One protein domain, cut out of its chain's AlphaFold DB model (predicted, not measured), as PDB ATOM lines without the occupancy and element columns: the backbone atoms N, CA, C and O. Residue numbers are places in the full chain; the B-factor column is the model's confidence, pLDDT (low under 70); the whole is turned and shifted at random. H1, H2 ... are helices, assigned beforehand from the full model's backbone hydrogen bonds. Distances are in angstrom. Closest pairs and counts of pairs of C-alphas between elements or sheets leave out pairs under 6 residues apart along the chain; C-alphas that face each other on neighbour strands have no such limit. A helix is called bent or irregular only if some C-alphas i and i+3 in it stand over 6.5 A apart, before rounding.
ATOM      1  N   GLU A  12      34.715 -44.999 -14.845       79.56
ATOM      2  CA  GLU A  12      33.362 -44.501 -14.540       79.56
ATOM      3  C   GLU A  12      32.974 -44.768 -13.078       79.56
ATOM      4  O   GLU A  12      32.393 -43.898 -12.432       79.56
ATOM      5  N   ILE A  13      33.327 -45.939 -12.536       83.00
ATOM      6  CA  ILE A  13      33.065 -46.276 -11.128       83.00
ATOM      7  C   ILE A  13      33.899 -45.394 -10.194       83.00
ATOM      8  O   ILE A  13      33.353 -44.878  -9.218       83.00
ATOM      9  N   THR A  14      35.183 -45.186 -10.495       80.00
ATOM     10  CA  THR A  14      36.062 -44.318  -9.697       80.00
ATOM     11  C   THR A  14      35.516 -42.893  -9.637       80.00
ATOM     12  O   THR A  14      35.354 -42.356  -8.546       80.00
ATOM     13  N   ILE A  15      35.105 -42.330 -10.776       78.00
ATOM     14  CA  ILE A  15      34.535 -40.975 -10.849       78.00
ATOM     15  C   ILE A  15      33.241 -40.875 -10.033       78.00
ATOM     16  O   ILE A  15      33.090 -39.957  -9.227       78.00
ATOM     17  N   CYS A  16      32.317 -41.829 -10.189       76.94
ATOM     18  CA  CYS A  16      31.082 -41.848  -9.399       76.94
ATOM     19  C   CYS A  16      31.356 -41.965  -7.891       76.94
ATOM     20  O   CYS A  16      30.672 -41.326  -7.093       76.94
ATOM     21  N   SER A  17      32.360 -42.752  -7.493       80.31
ATOM     22  CA  SER A  17      32.752 -42.892  -6.090       80.31
ATOM     23  C   SER A  17      33.329 -41.590  -5.528       80.31
ATOM     24  O   SER A  17      32.903 -41.165  -4.453       80.31
ATOM     25  N   CYS A  18      34.216 -40.917  -6.267       75.81
ATOM     26  CA  CYS A  18      34.773 -39.619  -5.879       75.81
ATOM     27  C   CYS A  18      33.680 -38.552  -5.723       75.81
ATOM     28  O   CYS A  18      33.649 -37.831  -4.722       75.81
ATOM     29  N   ILE A  19      32.725 -38.503  -6.659       79.38
ATOM     30  CA  ILE A  19      31.565 -37.603  -6.584       79.38
ATOM     31  C   ILE A  19      30.716 -37.902  -5.337       79.38
ATOM     32  O   ILE A  19      30.307 -36.976  -4.637       79.38
ATOM     33  N   GLY A  20      30.478 -39.181  -5.027       80.38
ATOM     34  CA  GLY A  20      29.701 -39.598  -3.858       80.38
ATOM     35  C   GLY A  20      30.334 -39.182  -2.527       80.38
ATOM     36  O   GLY A  20      29.643 -38.641  -1.663       80.38
ATOM     37  N   VAL A  21      31.650 -39.365  -2.374       78.31
ATOM     38  CA  VAL A  21      32.391 -38.927  -1.175       78.31
ATOM     39  C   VAL A  21      32.302 -37.408  -1.005       78.31
ATOM     40  O   VAL A  21      32.109 -36.914   0.108       78.31
ATOM     41  N   TYR A  22      32.385 -36.662  -2.107       73.94
ATOM     42  CA  TYR A  22      32.295 -35.207  -2.078       73.94
ATOM     43  C   TYR A  22      30.900 -34.703  -1.684       73.94
ATOM     44  O   TYR A  22      30.776 -33.878  -0.777       73.94
ATOM     45  N   LEU A  23      29.846 -35.251  -2.297       78.44
ATOM     46  CA  LEU A  23      28.454 -34.956  -1.937       78.44
ATOM     47  C   LEU A  23      28.170 -35.288  -0.468       78.44
ATOM     48  O   LEU A  23      27.587 -34.469   0.241       78.44
ATOM     49  N   GLY A  24      28.629 -36.450   0.006       81.81
ATOM     50  CA  GLY A  24      28.469 -36.859   1.402       81.81
ATOM     51  C   GLY A  24      29.127 -35.884   2.378       81.81
ATOM     52  O   GLY A  24      28.518 -35.509   3.379       81.81
ATOM     53  N   LYS A  25      30.334 -35.401   2.056       76.56
ATOM     54  CA  LYS A  25      31.050 -34.420   2.880       76.56
ATOM     55  C   LYS A  25      30.320 -33.075   2.947       76.56
ATOM     56  O   LYS A  25      30.224 -32.506   4.029       76.56
ATOM     57  N   ILE A  26      29.771 -32.588   1.830       73.62
ATOM     58  CA  ILE A  26      28.978 -31.344   1.805       73.62
ATOM     59  C   ILE A  26      27.731 -31.482   2.681       73.62
ATOM     60  O   ILE A  26      27.462 -30.610   3.506       73.62
ATOM     61  N   ILE A  27      26.989 -32.582   2.525       82.38
ATOM     62  CA  ILE A  27      25.763 -32.837   3.292       82.38
ATOM     63  C   ILE A  27      26.078 -32.934   4.788       82.38
ATOM     64  O   ILE A  27      25.382 -32.327   5.598       82.38
ATOM     65  N   TRP A  28      27.143 -33.651   5.156       80.81
ATOM     66  CA  TRP A  28      27.547 -33.804   6.553       80.81
ATOM     67  C   TRP A  28      27.909 -32.464   7.198       80.81
ATOM     68  O   TRP A  28      27.397 -32.143   8.266       80.81
ATOM     69  N   ILE A  29      28.715 -31.647   6.515       74.19
ATOM     70  CA  ILE A  29      29.088 -30.308   6.991       74.19
ATOM     71  C   ILE A  29      27.853 -29.410   7.141       74.19
ATOM     72  O   ILE A  29      27.762 -28.634   8.089       74.19
ATOM     73  N   TRP A  30      26.890 -29.510   6.220       75.31
ATOM     74  CA  TRP A  30      25.658 -28.726   6.289       75.31
ATOM     75  C   TRP A  30      24.802 -29.097   7.508       75.31
ATOM     76  O   TRP A  30      24.251 -28.216   8.170       75.31
ATOM     77  N   ILE A  31      24.725 -30.392   7.832       81.69
ATOM     78  CA  ILE A  31      24.027 -30.888   9.026       81.69
ATOM     79  C   ILE A  31      24.753 -30.449  10.303       81.69
ATOM     80  O   ILE A  31      24.104 -29.942  11.217       81.69
ATOM     81  N   ASP A  32      26.078 -30.600  10.359       80.56
ATOM     82  CA  ASP A  32      26.885 -30.189  11.515       80.56
ATOM     83  C   ASP A  32      26.740 -28.688  11.804       80.56
ATOM     84  O   ASP A  32      26.471 -28.291  12.940       80.56
ATOM     85  N   TYR A  33      26.792 -27.857  10.758       71.50
ATOM     86  CA  TYR A  33      26.566 -26.420  10.876       71.50
ATOM     87  C   TYR A  33      25.185 -26.095  11.453       71.50
ATOM     88  O   TYR A  33      25.065 -25.233  12.320       71.50
ATOM     89  N   ARG A  34      24.134 -26.792  10.998       76.75
ATOM     90  CA  ARG A  34      22.765 -26.561  11.475       76.75
ATOM     91  C   ARG A  34      22.594 -26.906  12.956       76.75
ATOM     92  O   ARG A  34      21.818 -26.235  13.629       76.75
ATOM     93  N   ASN A  35      23.302 -27.917  13.453       80.69
ATOM     94  CA  ASN A  35      23.220 -28.330  14.854       80.69
ATOM     95  C   ASN A  35      24.091 -27.483  15.791       80.69
ATOM     96  O   ASN A  35      23.742 -27.337  16.956       80.69
ATOM     97  N   ASN A  36      25.197 -26.918  15.297       76.94
ATOM     98  CA  ASN A  36      26.211 -26.249  16.120       76.94
ATOM     99  C   ASN A  36      26.356 -24.748  15.808       76.94
ATOM    100  O   ASN A  36      27.448 -24.190  15.906       76.94
ATOM    101  N   GLN A  37      25.265 -24.073  15.427       68.56
ATOM    102  CA  GLN A  37      25.293 -22.667  14.986       68.56
ATOM    103  C   GLN A  37      25.920 -21.712  16.016       68.56
ATOM    104  O   GLN A  37      26.632 -20.782  15.639       68.56
ATOM    105  N   GLU A  38      25.707 -21.967  17.308       71.56
ATOM    106  CA  GLU A  38      26.216 -21.131  18.404       71.56
ATOM    107  C   GLU A  38      27.744 -21.190  18.538       71.56
ATOM    108  O   GLU A  38      28.382 -20.176  18.817       71.56
ATOM    109  N   LEU A  39      28.354 -22.348  18.259       68.44
ATOM    110  CA  LEU A  39      29.809 -22.503  18.269       68.44
ATOM    111  C   LEU A  39      30.447 -21.725  17.117       68.44
ATOM    112  O   LEU A  39      31.447 -21.044  17.316       68.44
ATOM    113  N   TYR A  40      29.848 -21.764  15.926       64.31
ATOM    114  CA  TYR A  40      30.358 -21.041  14.758       64.31
ATOM    115  C   TYR A  40      30.142 -19.520  14.834       64.31
ATOM    116  O   TYR A  40      30.864 -18.786  14.165       64.31
ATOM    117  N   ALA A  41      29.202 -19.038  15.656       66.38
ATOM    118  CA  ALA A  41      29.005 -17.609  15.919       66.38
ATOM    119  C   ALA A  41      30.089 -16.999  16.835       66.38
ATOM    120  O   ALA A  41      30.316 -15.790  16.796       66.38
ATOM    121  N   LEU A  42      30.768 -17.825  17.640       71.50
ATOM    122  CA  LEU A  42      31.858 -17.413  18.536       71.50
ATOM    123  C   LEU A  42      33.213 -17.278  17.826       71.50
ATOM    124  O   LEU A  42      34.074 -16.523  18.276       71.50
ATOM    125  N   TYR A  43      33.421 -17.997  16.722       65.56
ATOM    126  CA  TYR A  43      34.662 -17.921  15.956       65.56
ATOM    127  C   TYR A  43      34.612 -16.760  14.954       65.56
ATOM    128  O   TYR A  43      33.758 -16.715  14.076       65.56
ATOM    129  N   SER A  44      35.581 -15.839  15.031       63.94
ATOM    130  CA  SER A  44      35.724 -14.736  14.061       63.94
ATOM    131  C   SER A  44      36.080 -15.205  12.644       63.94
ATOM    132  O   SER A  44      35.988 -14.431  11.691       63.94
ATOM    133  N   THR A  45      36.507 -16.459  12.489       63.94
ATOM    134  CA  THR A  45      36.807 -17.057  11.188       63.94
ATOM    135  C   THR A  45      35.513 -17.556  10.552       63.94
ATOM    136  O   THR A  45      34.814 -18.361  11.172       63.94
ATOM    137  N   PRO A  46      35.181 -17.161   9.314       68.81
ATOM    138  CA  PRO A  46      33.951 -17.622   8.696       68.81
ATOM    139  C   PRO A  46      33.967 -19.147   8.521       68.81
ATOM    140  O   PRO A  46      34.858 -19.713   7.890       68.81
ATOM    141  N   TRP A  47      32.962 -19.834   9.064       66.44
ATOM    142  CA  TRP A  47      32.805 -21.296   8.974       66.44
ATOM    143  C   TRP A  47      32.850 -21.808   7.524       66.44
ATOM    144  O   TRP A  47      33.377 -22.883   7.235       66.44
ATOM    145  N   TYR A  48      32.376 -20.988   6.585       67.06
ATOM    146  CA  TYR A  48      32.387 -21.299   5.163       67.06
ATOM    147  C   TYR A  48      33.795 -21.292   4.550       67.06
ATOM    148  O   TYR A  48      33.983 -21.869   3.484       67.06
ATOM    149  N   THR A  49      34.808 -20.688   5.179       75.69
ATOM    150  CA  THR A  49      36.164 -20.610   4.607       75.69
ATOM    151  C   THR A  49      36.796 -21.996   4.490       75.69
ATOM    152  O   THR A  49      37.345 -22.344   3.445       75.69
ATOM    153  N   GLN A  50      36.641 -22.832   5.520       73.06
ATOM    154  CA  GLN A  50      37.092 -24.229   5.494       73.06
ATOM    155  C   GLN A  50      36.327 -25.050   4.448       73.06
ATOM    156  O   GLN A  50      36.909 -25.900   3.772       73.06
ATOM    157  N   ILE A  51      35.035 -24.757   4.264       75.19
ATOM    158  CA  ILE A  51      34.194 -25.390   3.243       75.19
ATOM    159  C   ILE A  51      34.676 -25.011   1.851       75.19
ATOM    160  O   ILE A  51      34.862 -25.901   1.027       75.19
ATOM    161  N   ILE A  52      34.920 -23.724   1.592       75.12
ATOM    162  CA  ILE A  52      35.402 -23.229   0.300       75.12
ATOM    163  C   ILE A  52      36.745 -23.873  -0.036       75.12
ATOM    164  O   ILE A  52      36.884 -24.411  -1.127       75.12
ATOM    165  N   ILE A  53      37.706 -23.894   0.890       79.12
ATOM    166  CA  ILE A  53      39.034 -24.475   0.633       79.12
ATOM    167  C   ILE A  53      38.919 -25.972   0.314       79.12
ATOM    168  O   ILE A  53      39.429 -26.424  -0.712       79.12
ATOM    169  N   ASN A  54      38.190 -26.740   1.131       77.12
ATOM    170  CA  ASN A  54      37.966 -28.164   0.857       77.12
ATOM    171  C   ASN A  54      37.213 -28.394  -0.457       77.12
ATOM    172  O   ASN A  54      37.503 -29.356  -1.166       77.12
ATOM    173  N   SER A  55      36.257 -27.523  -0.778       77.19
ATOM    174  CA  SER A  55      35.459 -27.596  -2.002       77.19
ATOM    175  C   SER A  55      36.287 -27.281  -3.239       77.19
ATOM    176  O   SER A  55      36.154 -27.960  -4.251       77.19
ATOM    177  N   VAL A  56      37.192 -26.307  -3.158       81.56
ATOM    178  CA  VAL A  56      38.125 -25.971  -4.239       81.56
ATOM    179  C   VAL A  56      39.097 -27.123  -4.472       81.56
ATOM    180  O   VAL A  56      39.304 -27.512  -5.620       81.56
ATOM    181  N   ILE A  57      39.650 -27.720  -3.413       81.69
ATOM    182  CA  ILE A  57      40.579 -28.853  -3.537       81.69
ATOM    183  C   ILE A  57      39.863 -30.067  -4.137       81.69
ATOM    184  O   ILE A  57      40.317 -30.628  -5.133       81.69
ATOM    185  N   ALA A  58      38.718 -30.454  -3.577       78.38
ATOM    186  CA  ALA A  58      37.968 -31.610  -4.056       78.38
ATOM    187  C   ALA A  58      37.371 -31.388  -5.454       78.38
ATOM    188  O   ALA A  58      37.440 -32.279  -6.298       78.38
ATOM    189  N   GLY A  59      36.860 -30.189  -5.738       80.38
ATOM    190  CA  GLY A  59      36.412 -29.793  -7.071       80.38
ATOM    191  C   GLY A  59      37.543 -29.864  -8.098       80.38
ATOM    192  O   GLY A  59      37.334 -30.370  -9.196       80.38
ATOM    193  N   SER A  60      38.758 -29.448  -7.721       77.62
ATOM    194  CA  SER A  60      39.947 -29.546  -8.582       77.62
ATOM    195  C   SER A  60      40.327 -31.001  -8.877       77.62
ATOM    196  O   SER A  60      40.640 -31.323 -10.020       77.62
ATOM    197  N   ILE A  61      40.244 -31.896  -7.885       79.31
ATOM    198  CA  ILE A  61      40.487 -33.339  -8.068       79.31
ATOM    199  C   ILE A  61      39.458 -33.940  -9.034       79.31
ATOM    200  O   ILE A  61      39.844 -34.579 -10.014       79.31
ATOM    201  N   ILE A  62      38.166 -33.664  -8.824       78.81
ATOM    202  CA  ILE A  62      37.086 -34.142  -9.705       78.81
ATOM    203  C   ILE A  62      37.279 -33.618 -11.135       78.81
ATOM    204  O   ILE A  62      37.083 -34.358 -12.101       78.81
ATOM    205  N   LEU A  63      37.691 -32.355 -11.289       80.31
ATOM    206  CA  LEU A  63      37.952 -31.757 -12.598       80.31
ATOM    207  C   LEU A  63      39.089 -32.487 -13.332       80.31
ATOM    208  O   LEU A  63      38.955 -32.785 -14.520       80.31
ATOM    209  N   ILE A  64      40.179 -32.818 -12.633       81.00
ATOM    210  CA  ILE A  64      41.307 -33.577 -13.195       81.00
ATOM    211  C   ILE A  64      40.851 -34.977 -13.629       81.00
ATOM    212  O   ILE A  64      41.146 -35.394 -14.752       81.00
ATOM    213  N   GLU A  65      40.085 -35.685 -12.795       78.62
ATOM    214  CA  GLU A  65      39.552 -37.010 -13.138       78.62
ATOM    215  C   GLU A  65      38.628 -36.964 -14.366       78.62
ATOM    216  O   GLU A  65      38.727 -37.812 -15.261       78.62
ATOM    217  N   LEU A  66      37.778 -35.936 -14.463       81.50
ATOM    218  CA  LEU A  66      36.901 -35.720 -15.612       81.50
ATOM    219  C   LEU A  66      37.704 -35.491 -16.904       81.50
ATOM    220  O   LEU A  66      37.379 -36.066 -17.947       81.50
ATOM    221  N   ILE A  67      38.767 -34.682 -16.842       82.50
ATOM    222  CA  ILE A  67      39.649 -34.411 -17.988       82.50
ATOM    223  C   ILE A  67      40.326 -35.703 -18.461       82.50
ATOM    224  O   ILE A  67      40.319 -35.994 -19.661       82.50
ATOM    225  N   VAL A  68      40.852 -36.514 -17.537       80.94
ATOM    226  CA  VAL A  68      41.474 -37.812 -17.857       80.94
ATOM    227  C   VAL A  68      40.465 -38.752 -18.527       80.94
ATOM    228  O   VAL A  68      40.771 -39.373 -19.551       80.94
ATOM    229  N   PHE A  69      39.235 -38.810 -18.013       76.69
ATOM    230  CA  PHE A  69      38.169 -39.618 -18.601       76.69
ATOM    231  C   PHE A  69      37.806 -39.178 -20.023       76.69
ATOM    232  O   PHE A  69      37.699 -40.011 -20.933       76.69
ATOM    233  N   LEU A  70      37.646 -37.870 -20.237       79.94
ATOM    234  CA  LEU A  70      37.356 -37.302 -21.554       79.94
ATOM    235  C   LEU A  70      38.490 -37.574 -22.546       79.94
ATOM    236  O   LEU A  70      38.217 -37.951 -23.689       79.94
ATOM    237  N   PHE A  71      39.746 -37.465 -22.109       81.12
ATOM    238  CA  PHE A  71      40.914 -37.754 -22.937       81.12
ATOM    239  C   PHE A  71      40.942 -39.216 -23.406       81.12
ATOM    240  O   PHE A  71      41.128 -39.496 -24.594       81.12
ATOM    241  N   ILE A  72      40.674 -40.161 -22.502       76.75
ATOM    242  CA  ILE A  72      40.610 -41.592 -22.833       76.75
ATOM    243  C   ILE A  72      39.443 -41.881 -23.776       76.75
ATOM    244  O   ILE A  72      39.602 -42.604 -24.765       76.75
ATOM    245  N   ARG A  73      38.277 -41.273 -23.532       75.31
ATOM    246  CA  ARG A  73      37.111 -41.408 -24.414       75.31
ATOM    247  C   ARG A  73      37.403 -40.869 -25.817       75.31
ATOM    248  O   ARG A  73      37.002 -41.496 -26.799       75.31
ATOM    249  N   TYR A  74      38.122 -39.752 -25.916       79.50
ATOM    250  CA  TYR A  74      38.545 -39.168 -27.187       79.50
ATOM    251  C   TYR A  74      39.522 -40.084 -27.939       79.50
ATOM    252  O   TYR A  74      39.306 -40.371 -29.117       79.50
ATOM    253  N   LYS A  75      40.537 -40.626 -27.250       74.56
ATOM    254  CA  LYS A  75      41.483 -41.613 -27.805       74.56
ATOM    255  C   LYS A  75      40.773 -42.851 -28.360       74.56
ATOM    256  O   LYS A  75      41.034 -43.226 -29.496       74.56
ATOM    257  N   ILE A  76      39.836 -43.439 -27.610       72.62
ATOM    258  CA  ILE A  76      39.071 -44.619 -28.057       72.62
ATOM    259  C   ILE A  76      38.207 -44.298 -29.287       72.62
ATOM    260  O   ILE A  76      38.049 -45.139 -30.170       72.62
ATOM    261  N   LYS A  77      37.631 -43.091 -29.359       73.00
ATOM    262  CA  LYS A  77      36.826 -42.670 -30.515       73.00
ATOM    263  C   LYS A  77      37.687 -42.454 -31.762       73.00
ATOM    264  O   LYS A  77      37.220 -42.745 -32.857       73.00
ATOM    265  N   LYS A  78      38.921 -41.968 -31.590       73.50
ATOM    266  CA  LYS A  78      39.899 -41.798 -32.672       73.50
ATOM    267  C   LYS A  78      40.429 -43.137 -33.193       73.50
ATOM    268  O   LYS A  78      40.593 -43.265 -34.388       73.50
ATOM    269  N   ASP A  79      40.639 -44.115 -32.315       64.81
ATOM    270  CA  ASP A  79      41.122 -45.464 -32.668       64.81
ATOM    271  C   ASP A  79      40.079 -46.308 -33.430       64.81
ATOM    272  O   ASP A  79      40.411 -47.247 -34.140       64.81
ATOM    273  N   LYS A  80      38.791 -45.966 -33.291       55.47
ATOM    274  CA  LYS A  80      37.680 -46.596 -34.024       55.47
ATOM    275  C   LYS A  80      37.424 -46.011 -35.421       55.47
ATOM    276  O   LYS A  80      36.511 -46.501 -36.087       55.47
ATOM    277  N   LYS A  81      38.123 -44.945 -35.813       48.03
ATOM    278  CA  LYS A  81      37.944 -44.252 -37.094       48.03
ATOM    279  C   LYS A  81      39.135 -44.532 -37.995       48.03
ATOM    280  O   LYS A  81      38.884 -44.733 -39.198       48.03
TER     281      LYS A  81
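AT A GLANCE: This is residues 12 to 81 of the 81 residues of an uncharacterized protein of Lachnoclostridium phytofermentans (strain ATCC 700394 / DSM 18823 / ISDg) (UniProt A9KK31). Two long helices, H1 and H3, run side by side in opposite ways as a long, narrow U, with the short helix H2 crosswise at the turn. H1 and H3 meet only over part of their lengths, away from the turn, and residues 70 to 81, of which 70 to 79 belong to H3, stick out beyond as a free arm. The printed part has 70 residues, with three named helices in the order H1, H2, H3 and no named strand; the class is all helix. The whole is extended, a rod with a radius of gyration of the C-alphas of 17.8 A and spans of 62 by 19 by 10 A.

IN THESE COORDINATES: H1, residues 12 to 35, begins at C-alpha 12 (33.362, -44.501, -14.540) and is 35.0 A long from first to last C-alpha. H2 follows as residues 37 to 42, 9.1 A. H3, residues 47 to 79, is 48.9 A long and ends at C-alpha 79 (41.122, -45.464, -32.668). H3 is neither bent nor irregular, but only just: C-alphas 47 and 50 are 6.3 A apart.

HOW THE PARTS SIT: H1 touches H3 with residues 12 to 22 alone, and H3 touches H1 with residues 58 to 69 alone. Their closest C-alphas, those of Ile 15 and Glu 65, are 6.8 A apart. They run opposite ways at a shallow tilt of 13 degrees. H2 is close to H1 but not clearly touching, Tyr 40 and Tyr 33 having the closest C-alphas at 7.6 A, and is about perpendicular to it at 74 degrees. H2 is also close to H3 but not clearly touching, with the closest C-alphas, those of Tyr 40 and Trp 47, 6.3 A apart, at a steep tilt of 65 degrees. Every O i to N i+4 pair is within hydrogen-bond range in H1, against 1 of 2 in H2 and 28 of 29 in H3.

THE WHOLE: The C-alphas farthest apart, those of Leu 42 and Lys 81, are 62.1 A apart. The printed part has no cut, and both links are tight. Residues 41 to 46 stand free, as do residues 70 to 81. Mean pLDDT of the printed part is 75.3; it is under 70 at residues 37, 39 to 41, 43 to 48 and 79 to 81.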